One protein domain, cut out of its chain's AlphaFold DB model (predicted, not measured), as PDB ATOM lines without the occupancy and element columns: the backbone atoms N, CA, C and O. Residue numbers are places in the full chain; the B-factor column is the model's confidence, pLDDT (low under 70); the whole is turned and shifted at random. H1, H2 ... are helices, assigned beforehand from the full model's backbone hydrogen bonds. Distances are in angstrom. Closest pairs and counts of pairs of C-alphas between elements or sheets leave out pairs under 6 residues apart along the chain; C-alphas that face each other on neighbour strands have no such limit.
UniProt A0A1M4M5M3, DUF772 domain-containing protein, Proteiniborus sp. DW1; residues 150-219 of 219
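This is residues 150 to 219 of the 219 residues of the protein "DUF772 domain-containing protein" of Proteiniborus sp. DW1 (UniProt A0A1M4M5M3). One long helix, H1, runs along the longest axis; the chain then folds back, and a short helix, H2, packs across H1 at a steep angle. Beyond the end of H1 where residue 161 lies, the two unnamed ends of the printed part gather loosely. The 70 printed residues hold H1, then H2, and no named strand; the class is all helix, though just 28 residues are in named elements. The whole is loose, with a radius of gyration of the C-alphas of 14.0 A, and elongated, spanning 42 by 21 by 17 A.

Start at C-alpha 150, (111.502, 70.282, 72.376). Find C-alpha 161 at (109.585, 88.410, 70.393); from there H1, residues 161 to 181, runs 31.0 A to C-alpha 181 at (131.785, 109.547, 75.135). Next look for H2, residues 189 to 195, which ends at C-alpha 195, (122.651, 89.774, 78.825). Residues 196 to 219 follow with no named element.

Look at Leu 168 and Ala 193: H1 and H2 touch, and these are their closest C-alphas, 5.0 A apart. Their lines stand at a steep tilt of 59 degrees, and they run opposite ways. In H2 every O i to N i+4 pair is within hydrogen-bond range; in H1, 16 of 17 are. Farther on, residues 212 to 213 pair with residues 216 to 217, antiparallel, a short pairing outside any named strand.

The two C-alphas farthest apart are those of Thr 150 and Asp 181, at 44.3 A. The printed part has no cut, and H1 to H2 is a short link of 7 residues. Residue 219 is the chain's last. The mean pLDDT of the printed part is 78.0; residues 150 to 153 and 208 to 219 are under 70.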
ATOM      1  N   THR A 150     112.078  68.958  72.599       55.97
ATOM      2  CA  THR A 150     111.502  70.282  72.376       55.97
ATOM      3  C   THR A 150     111.292  70.954  73.730       55.97
ATOM      4  O   THR A 150     110.568  70.475  74.600       55.97
ATOM      5  N   GLY A 151     112.024  72.043  73.969       56.25
ATOM      6  CA  GLY A 151     111.908  72.755  75.233       56.25
ATOM      7  C   GLY A 151     110.514  73.353  75.387       56.25
ATOM      8  O   GLY A 151     109.934  73.872  74.435       56.25
ATOM      9  N   PHE A 152     109.984  73.287  76.605       60.72
ATOM     10  CA  PHE A 152     108.698  73.881  76.942       60.72
ATOM     11  C   PHE A 152     108.728  75.399  76.726       60.72
ATOM     12  O   PHE A 152     109.455  76.114  77.419       60.72
ATOM     13  N   GLU A 153     107.901  75.905  75.810       67.44
ATOM     14  CA  GLU A 153     107.649  77.340  75.692       67.44
ATOM     15  C   GLU A 153     106.655  77.758  76.782       67.44
ATOM     16  O   GLU A 153     105.445  77.552  76.684       67.44
ATOM     17  N   ALA A 154     107.162  78.340  77.866       71.81
ATOM     18  CA  ALA A 154     106.297  78.929  78.879       71.81
ATOM     19  C   ALA A 154     105.566  80.159  78.301       71.81
ATOM     20  O   ALA A 154     106.200  81.032  77.707       71.81
ATOM     21  N   TYR A 155     104.253  80.285  78.519       79.62
ATOM     22  CA  TYR A 155     103.470  81.462  78.108       79.62
ATOM     23  C   TYR A 155     103.748  82.679  79.013       79.62
ATOM     24  O   TYR A 155     102.894  83.119  79.783       79.62
ATOM     25  N   VAL A 156     104.964  83.218  78.939       80.50
ATOM     26  CA  VAL A 156     105.449  84.354  79.737       80.50
ATOM     27  C   VAL A 156     105.841  85.523  78.836       80.50
ATOM     28  O   VAL A 156     106.108  85.354  77.646       80.50
ATOM     29  N   SER A 157     105.869  86.735  79.391       83.62
ATOM     30  CA  SER A 157     106.115  87.959  78.614       83.62
ATOM     31  C   SER A 157     107.482  87.969  77.922       83.62
ATOM     32  O   SER A 157     107.629  88.485  76.818       83.62
ATOM     33  N   GLU A 158     108.453  87.330  78.554       83.25
ATOM     34  CA  GLU A 158     109.843  87.183  78.158       83.25
ATOM     35  C   GLU A 158     110.004  86.257  76.941       83.25
ATOM     36  O   GLU A 158     110.935  86.442  76.159       83.25
ATOM     37  N   ASN A 159     109.052  85.336  76.719       78.50
ATOM     38  CA  ASN A 159     108.981  84.485  75.524       78.50
ATOM     39  C   ASN A 159     108.369  85.185  74.307       78.50
ATOM     40  O   ASN A 159     108.416  84.673  73.194       78.50
ATOM     41  N   ASN A 160     107.856  86.405  74.459       81.75
ATOM     42  CA  ASN A 160     107.340  87.174  73.334       81.75
ATOM     43  C   ASN A 160     108.489  87.851  72.551       81.75
ATOM     44  O   ASN A 160     109.255  88.613  73.146       81.75
ATOM     45  N   PRO A 161     108.581  87.711  71.211       82.44
ATOM     46  CA  PRO A 161     109.585  88.410  70.393       82.44
ATOM     47  C   PRO A 161     109.638  89.931  70.612       82.44
ATOM     48  O   PRO A 161     110.700  90.553  70.518       82.44
ATOM     49  N   LYS A 162     108.500  90.553  70.954       87.62
ATOM     50  CA  LYS A 162     108.413  91.992  71.248       87.62
ATOM     51  C   LYS A 162     109.196  92.390  72.500       87.62
ATOM     52  O   LYS A 162     109.676  93.523  72.577       87.62
ATOM     53  N   PHE A 163     109.331  91.486  73.472       87.69
ATOM     54  CA  PHE A 163     110.084  91.744  74.696       87.69
ATOM     55  C   PHE A 163     111.571  91.908  74.384       87.69
ATOM     56  O   PHE A 163     112.151  92.948  74.710       87.69
ATOM     57  N   TYR A 164     112.159  90.966  73.640       86.88
ATOM     58  CA  TYR A 164     113.551  91.085  73.205       86.88
ATOM     59  C   TYR A 164     113.786  92.329  72.346       86.88
ATOM     60  O   TYR A 164     114.725  93.081  72.593       86.88
ATOM     61  N   GLN A 165     112.900  92.623  71.388       89.81
ATOM     62  CA  GLN A 165     113.014  93.842  70.577       89.81
ATOM     63  C   GLN A 165     113.049  95.118  71.436       89.81
ATOM     64  O   GLN A 165     113.740  96.085  71.102       89.81
ATOM     65  N   SER A 166     112.330  95.127  72.562       91.62
ATOM     66  CA  SER A 166     112.385  96.222  73.529       91.62
ATOM     67  C   SER A 166     113.761  96.333  74.191       91.62
ATOM     68  O   SER A 166     114.318  97.433  74.252       91.62
ATOM     69  N   GLN A 167     114.344  95.209  74.618       91.12
ATOM     70  CA  GLN A 167     115.690  95.158  75.199       91.12
ATOM     71  C   GLN A 167     116.760  95.562  74.175       91.12
ATOM     72  O   GLN A 167     117.616  96.395  74.474       91.12
ATOM     73  N   LEU A 168     116.642  95.102  72.929       91.69
ATOM     74  CA  LEU A 168     117.536  95.467  71.833       91.69
ATOM     75  C   LEU A 168     117.499  96.969  71.524       91.69
ATOM     76  O   LEU A 168     118.530  97.601  71.292       91.69
ATOM     77  N   ARG A 169     116.317  97.589  71.558       94.44
ATOM     78  CA  ARG A 169     116.186  99.042  71.385       94.44
ATOM     79  C   ARG A 169     116.869  99.816  72.515       94.44
ATOM     80  O   ARG A 169     117.509 100.831  72.236       94.44
ATOM     81  N   LYS A 170     116.773  99.341  73.763       94.56
ATOM     82  CA  LYS A 170     117.503  99.925  74.903       94.56
ATOM     83  C   LYS A 170     119.016  99.775  74.722       94.56
ATOM     84  O   LYS A 170     119.731 100.758  74.888       94.56
ATOM     85  N   ALA A 171     119.482  98.600  74.295       93.12
ATOM     86  CA  ALA A 171     120.889  98.338  73.987       93.12
ATOM     87  C   ALA A 171     121.425  99.276  72.891       93.12
ATOM     88  O   ALA A 171     122.463  99.904  73.071       93.12
ATOM     89  N   LYS A 172     120.676  99.471  71.796       92.94
ATOM     90  CA  LYS A 172     121.027 100.421  70.721       92.94
ATOM     91  C   LYS A 172     121.119 101.860  71.223       92.94
ATOM     92  O   LYS A 172     122.020 102.597  70.830       92.94
ATOM     93  N   ALA A 173     120.181 102.284  72.070       93.06
ATOM     94  CA  ALA A 173     120.209 103.620  72.659       93.06
ATOM     95  C   ALA A 173     121.412 103.805  73.597       93.06
ATOM     96  O   ALA A 173     122.029 104.868  73.593       93.06
ATOM     97  N   PHE A 174     121.760 102.770  74.360       90.06
ATOM     98  CA  PHE A 174     122.926 102.751  75.238       90.06
ATOM     99  C   PHE A 174     124.240 102.806  74.448       90.06
ATOM    100  O   PHE A 174     125.064 103.678  74.710       90.06
ATOM    101  N   ALA A 175     124.379 101.988  73.402       89.19
ATOM    102  CA  ALA A 175     125.528 102.005  72.498       89.19
ATOM    103  C   ALA A 175     125.753 103.390  71.871       89.19
ATOM    104  O   ALA A 175     126.874 103.883  71.829       89.19
ATOM    105  N   LYS A 176     124.674 104.068  71.449       88.44
ATOM    106  CA  LYS A 176     124.742 105.443  70.925       88.44
ATOM    107  C   LYS A 176     125.205 106.473  71.953       88.44
ATOM    108  O   LYS A 176     125.740 107.498  71.547       88.44
ATOM    109  N   LYS A 177     124.939 106.264  73.247       88.00
ATOM    110  CA  LYS A 177     125.450 107.144  74.306       88.00
ATOM    111  C   LYS A 177     126.939 106.903  74.519       88.00
ATOM    112  O   LYS A 177     127.694 107.857  74.443       88.00
ATOM    113  N   ILE A 178     127.349 105.643  74.659       86.50
ATOM    114  CA  ILE A 178     128.764 105.290  74.828       86.50
ATOM    115  C   ILE A 178     129.593 105.789  73.647       86.50
ATOM    116  O   ILE A 178     130.615 106.413  73.868       86.50
ATOM    117  N   ALA A 179     129.129 105.618  72.408       84.06
ATOM    118  CA  ALA A 179     129.856 106.085  71.226       84.06
ATOM    119  C   ALA A 179     130.059 107.615  71.166       84.06
ATOM    120  O   ALA A 179     130.905 108.084  70.408       84.06
ATOM    121  N   LYS A 180     129.278 108.404  71.923       83.00
ATOM    122  CA  LYS A 180     129.507 109.854  72.061       83.00
ATOM    123  C   LYS A 180     130.639 110.172  73.036       83.00
ATOM    124  O   LYS A 180     131.325 111.165  72.824       83.00
ATOM    125  N   ASP A 181     130.800 109.351  74.069       81.31
ATOM    126  CA  ASP A 181     131.785 109.547  75.135       81.31
ATOM    127  C   ASP A 181     133.113 108.825  74.819       81.31
ATOM    128  O   ASP A 181     134.185 109.317  75.160       81.31
ATOM    129  N   ASP A 182     133.048 107.694  74.111       80.69
ATOM    130  CA  ASP A 182     134.171 106.892  73.623       80.69
ATOM    131  C   ASP A 182     133.896 106.391  72.184       80.69
ATOM    132  O   ASP A 182     133.217 105.375  71.983       80.69
ATOM    133  N   PRO A 183     134.430 107.079  71.159       73.06
ATOM    134  CA  PRO A 183     134.242 106.716  69.754       73.06
ATOM    135  C   PRO A 183     134.830 105.351  69.361       73.06
ATOM    136  O   PRO A 183     134.445 104.812  68.324       73.06
ATOM    137  N   ASN A 184     135.740 104.785  70.163       75.38
ATOM    138  CA  ASN A 184     136.383 103.492  69.896       75.38
ATOM    139  C   ASN A 184     135.671 102.312  70.580       75.38
ATOM    140  O   ASN A 184     136.145 101.175  70.512       75.38
ATOM    141  N   SER A 185     134.527 102.555  71.227       73.94
ATOM    142  CA  SER A 185     133.734 101.514  71.878       73.94
ATOM    143  C   SER A 185     133.306 100.418  70.891       73.94
ATOM    144  O   SER A 185     132.548 100.658  69.950       73.94
ATOM    145  N   THR A 186     133.690  99.177  71.187       79.69
ATOM    146  CA  THR A 186     133.346  97.954  70.440       79.69
ATOM    147  C   THR A 186     132.173  97.188  71.065       79.69
ATOM    148  O   THR A 186     132.123  95.958  71.027       79.69
ATOM    149  N   LEU A 187     131.212  97.899  71.671       84.38
ATOM    150  CA  LEU A 187     130.055  97.273  72.312       84.38
ATOM    151  C   LEU A 187     129.216  96.470  71.303       84.38
ATOM    152  O   LEU A 187     128.572  97.030  70.414       84.38
ATOM    153  N   ASP A 188     129.152  95.157  71.514       88.56
ATOM    154  CA  ASP A 188     128.235  94.269  70.805       88.56
ATOM    155  C   ASP A 188     126.812  94.444  71.359       88.56
ATOM    156  O   ASP A 188     126.471  94.017  72.466       88.56
ATOM    157  N   VAL A 189     125.987  95.130  70.572       89.62
ATOM    158  CA  VAL A 189     124.620  95.510  70.931       89.62
ATOM    159  C   VAL A 189     123.725  94.294  71.157       89.62
ATOM    160  O   VAL A 189     122.877  94.328  72.052       89.62
ATOM    161  N   GLU A 190     123.900  93.238  70.362       87.00
ATOM    162  CA  GLU A 190     123.086  92.027  70.467       87.00
ATOM    163  C   GLU A 190     123.472  91.271  71.739       87.00
ATOM    164  O   GLU A 190     122.609  91.029  72.578       87.00
ATOM    165  N   LYS A 191     124.768  91.021  71.979       86.56
ATOM    166  CA  LYS A 191     125.222  90.371  73.227       86.56
ATOM    167  C   LYS A 191     124.817  91.148  74.474       86.56
ATOM    168  O   LYS A 191     124.406  90.554  75.471       86.56
ATOM    169  N   TYR A 192     124.891  92.478  74.426       88.88
ATOM    170  CA  TYR A 192     124.416  93.302  75.530       88.88
ATOM    171  C   TYR A 192     122.911  93.113  75.744       88.88
ATOM    172  O   TYR A 192     122.500  92.842  76.866       88.88
ATOM    173  N   ALA A 193     122.084  93.180  74.696       88.94
ATOM    174  CA  ALA A 193     120.640  92.960  74.814       88.94
ATOM    175  C   ALA A 193     120.295  91.575  75.388       88.94
ATOM    176  O   ALA A 193     119.430  91.477  76.258       88.94
ATOM    177  N   GLN A 194     121.008  90.535  74.954       85.06
ATOM    178  CA  GLN A 194     120.870  89.167  75.460       85.06
ATOM    179  C   GLN A 194     121.201  89.077  76.953       85.06
ATOM    180  O   GLN A 194     120.430  88.504  77.716       85.06
ATOM    181  N   SER A 195     122.278  89.730  77.401       85.12
ATOM    182  CA  SER A 195     122.651  89.774  78.825       85.12
ATOM    183  C   SER A 195     121.603  90.446  79.724       85.12
ATOM    184  O   SER A 195     121.586  90.217  80.930       85.12
ATOM    185  N   GLN A 196     120.732  91.281  79.145       87.31
ATOM    186  CA  GLN A 196     119.650  91.969  79.853       87.31
ATOM    187  C   GLN A 196     118.347  91.157  79.888       87.31
ATOM    188  O   GLN A 196     117.335  91.658  80.389       87.31
ATOM    189  N   MET A 197     118.326  89.949  79.321       85.38
ATOM    190  CA  MET A 197     117.201  89.031  79.482       85.38
ATOM    191  C   MET A 197     117.202  88.482  80.917       85.38
ATOM    192  O   MET A 197     118.261  88.131  81.444       85.38
ATOM    193  N   PRO A 198     116.043  88.426  81.593       83.81
ATOM    194  CA  PRO A 198     115.971  87.863  82.934       83.81
ATOM    195  C   PRO A 198     116.259  86.356  82.885       83.81
ATOM    196  O   PRO A 198     115.986  85.701  81.887       83.81
ATOM    197  N   LYS A 199     116.818  85.790  83.960       80.25
ATOM    198  CA  LYS A 199     117.121  84.345  84.033       80.25
ATOM    199  C   LYS A 199     115.886  83.482  84.322       80.25
ATOM    200  O   LYS A 199     115.916  82.270  84.113       80.25
ATOM    201  N   PHE A 200     114.831  84.107  84.834       82.25
ATOM    202  CA  PHE A 200     113.553  83.501  85.180       82.25
ATOM    203  C   PHE A 200     112.429  84.498  84.888       82.25
ATOM    204  O   PHE A 200     112.646  85.710  84.940       82.25
ATOM    205  N   ALA A 201     111.237  83.999  84.563       81.19
ATOM    206  CA  ALA A 201     110.096  84.862  84.288       81.19
ATOM    207  C   ALA A 201     109.650  85.611  85.550       81.19
ATOM    208  O   ALA A 201     109.636  85.048  86.647       81.19
ATOM    209  N   ALA A 202     109.211  86.859  85.392       83.25
ATOM    210  CA  ALA A 202     108.687  87.642  86.511       83.25
ATOM    211  C   ALA A 202     107.416  87.027  87.131       83.25
ATOM    212  O   ALA A 202     107.158  87.210  88.318       83.25
ATOM    213  N   SER A 203     106.619  86.306  86.334       83.56
ATOM    214  CA  SER A 203     105.366  85.682  86.777       83.56
ATOM    215  C   SER A 203     105.554  84.334  87.472       83.56
ATOM    216  O   SER A 203     104.739  83.979  88.320       83.56
ATOM    217  N   ASN A 204     106.591  83.574  87.110       82.19
ATOM    218  CA  ASN A 204     106.880  82.274  87.702       82.19
ATOM    219  C   ASN A 204     108.402  82.015  87.723       82.19
ATOM    220  O   ASN A 204     108.988  81.790  86.660       82.19
ATOM    221  N   PRO A 205     109.036  81.983  88.912       82.00
ATOM    222  CA  PRO A 205     110.458  81.680  89.058       82.00
ATOM    223  C   PRO A 205     110.875  80.295  88.551       82.00
ATOM    224  O   PRO A 205     112.061  80.092  88.294       82.00
ATOM    225  N   ASP A 206     109.941  79.352  88.408       78.62
ATOM    226  CA  ASP A 206     110.205  78.008  87.881       78.62
ATOM    227  C   ASP A 206     110.319  77.988  86.351       78.62
ATOM    228  O   ASP A 206     110.936  77.084  85.790       78.62
ATOM    229  N   ALA A 207     109.818  79.022  85.667       74.75
ATOM    230  CA  ALA A 207     110.068  79.243  84.246       74.75
ATOM    231  C   ALA A 207     111.478  79.836  84.056       74.75
ATOM    232  O   ALA A 207     111.648  81.044  83.862       74.75
ATOM    233  N   LYS A 208     112.495  78.976  84.180       69.81
ATOM    234  CA  LYS A 208     113.928  79.309  84.105       69.81
ATOM    235  C   LYS A 208     114.493  78.948  82.744       69.81
ATOM    236  O   LYS A 208     114.326  77.810  82.325       69.81
ATOM    237  N   LEU A 209     115.244  79.864  82.126       57.59
ATOM    238  CA  LEU A 209     116.155  79.587  80.996       57.59
ATOM    239  C   LEU A 209     115.557  78.775  79.821       57.59
ATOM    240  O   LEU A 209     116.287  78.275  78.974       57.59
ATOM    241  N   THR A 210     114.233  78.690  79.725       53.47
ATOM    242  CA  THR A 210     113.471  78.087  78.630       53.47
ATOM    243  C   THR A 210     112.882  79.181  77.754       53.47
ATOM    244  O   THR A 210     111.733  79.115  77.316       53.47
ATOM    245  N   TYR A 211     113.691  80.208  77.466       55.56
ATOM    246  CA  TYR A 211     113.372  81.150  76.400       55.56
ATOM    247  C   TYR A 211     113.793  80.588  75.050       55.56
ATOM    248  O   TYR A 211     114.511  81.224  74.284       55.56
ATOM    249  N   LEU A 212     113.322  79.376  74.753       50.66
ATOM    250  CA  LEU A 212     113.215  78.867  73.392       50.66
ATOM    251  C   LEU A 212     112.067  79.616  72.723       50.66
ATOM    252  O   LEU A 212     111.052  79.055  72.332       50.66
ATOM    253  N   ASN A 213     112.221  80.929  72.613       48.00
ATOM    254  CA  ASN A 213     111.445  81.672  71.658       48.00
ATOM    255  C   ASN A 213     111.882  81.088  70.313       48.00
ATOM    256  O   ASN A 213     113.057  81.208  69.969       48.00
ATOM    257  N   GLY A 214     110.993  80.429  69.567       49.50
ATOM    258  CA  GLY A 214     111.316  79.806  68.270       49.50
ATOM    259  C   GLY A 214     111.949  80.763  67.239       49.50
ATOM    260  O   GLY A 214     112.301  80.355  66.138       49.50
ATOM    261  N   HIS A 215     112.103  82.039  67.601       51.31
ATOM    262  CA  HIS A 215     112.772  83.101  66.869       51.31
ATOM    263  C   HIS A 215     114.208  83.415  67.324       51.31
ATOM    264  O   HIS A 215     114.981  83.918  66.511       51.31
ATOM    265  N   PHE A 216     114.578  83.166  68.584       50.97
ATOM    266  CA  PHE A 216     115.892  83.526  69.117       50.97
ATOM    267  C   PHE A 216     116.338  82.557  70.218       50.97
ATOM    268  O   PHE A 216     115.728  82.498  71.283       50.97
ATOM    269  N   GLY A 217     117.425  81.825  69.971       52.72
ATOM    270  CA  GLY A 217     118.094  81.030  70.997       52.72
ATOM    271  C   GLY A 217     119.025  81.917  71.814       52.72
ATOM    272  O   GLY A 217     120.020  82.410  71.285       52.72
ATOM    273  N   TYR A 218     118.698  82.131  73.085       54.69
ATOM    274  CA  TYR A 218     119.590  82.787  74.036       54.69
ATOM    275  C   TYR A 218     120.179  81.711  74.949       54.69
ATOM    276  O   TYR A 218     119.439  81.100  75.718       54.69
ATOM    277  N   PHE A 219     121.484  81.465  74.817       49.00
ATOM    278  CA  PHE A 219     122.256  80.535  75.647       49.00
ATOM    279  C   PHE A 219     123.264  81.308  76.497       49.00
ATOM    280  O   PHE A 219     123.881  82.251  75.949       49.00
TER     281      PHE A 219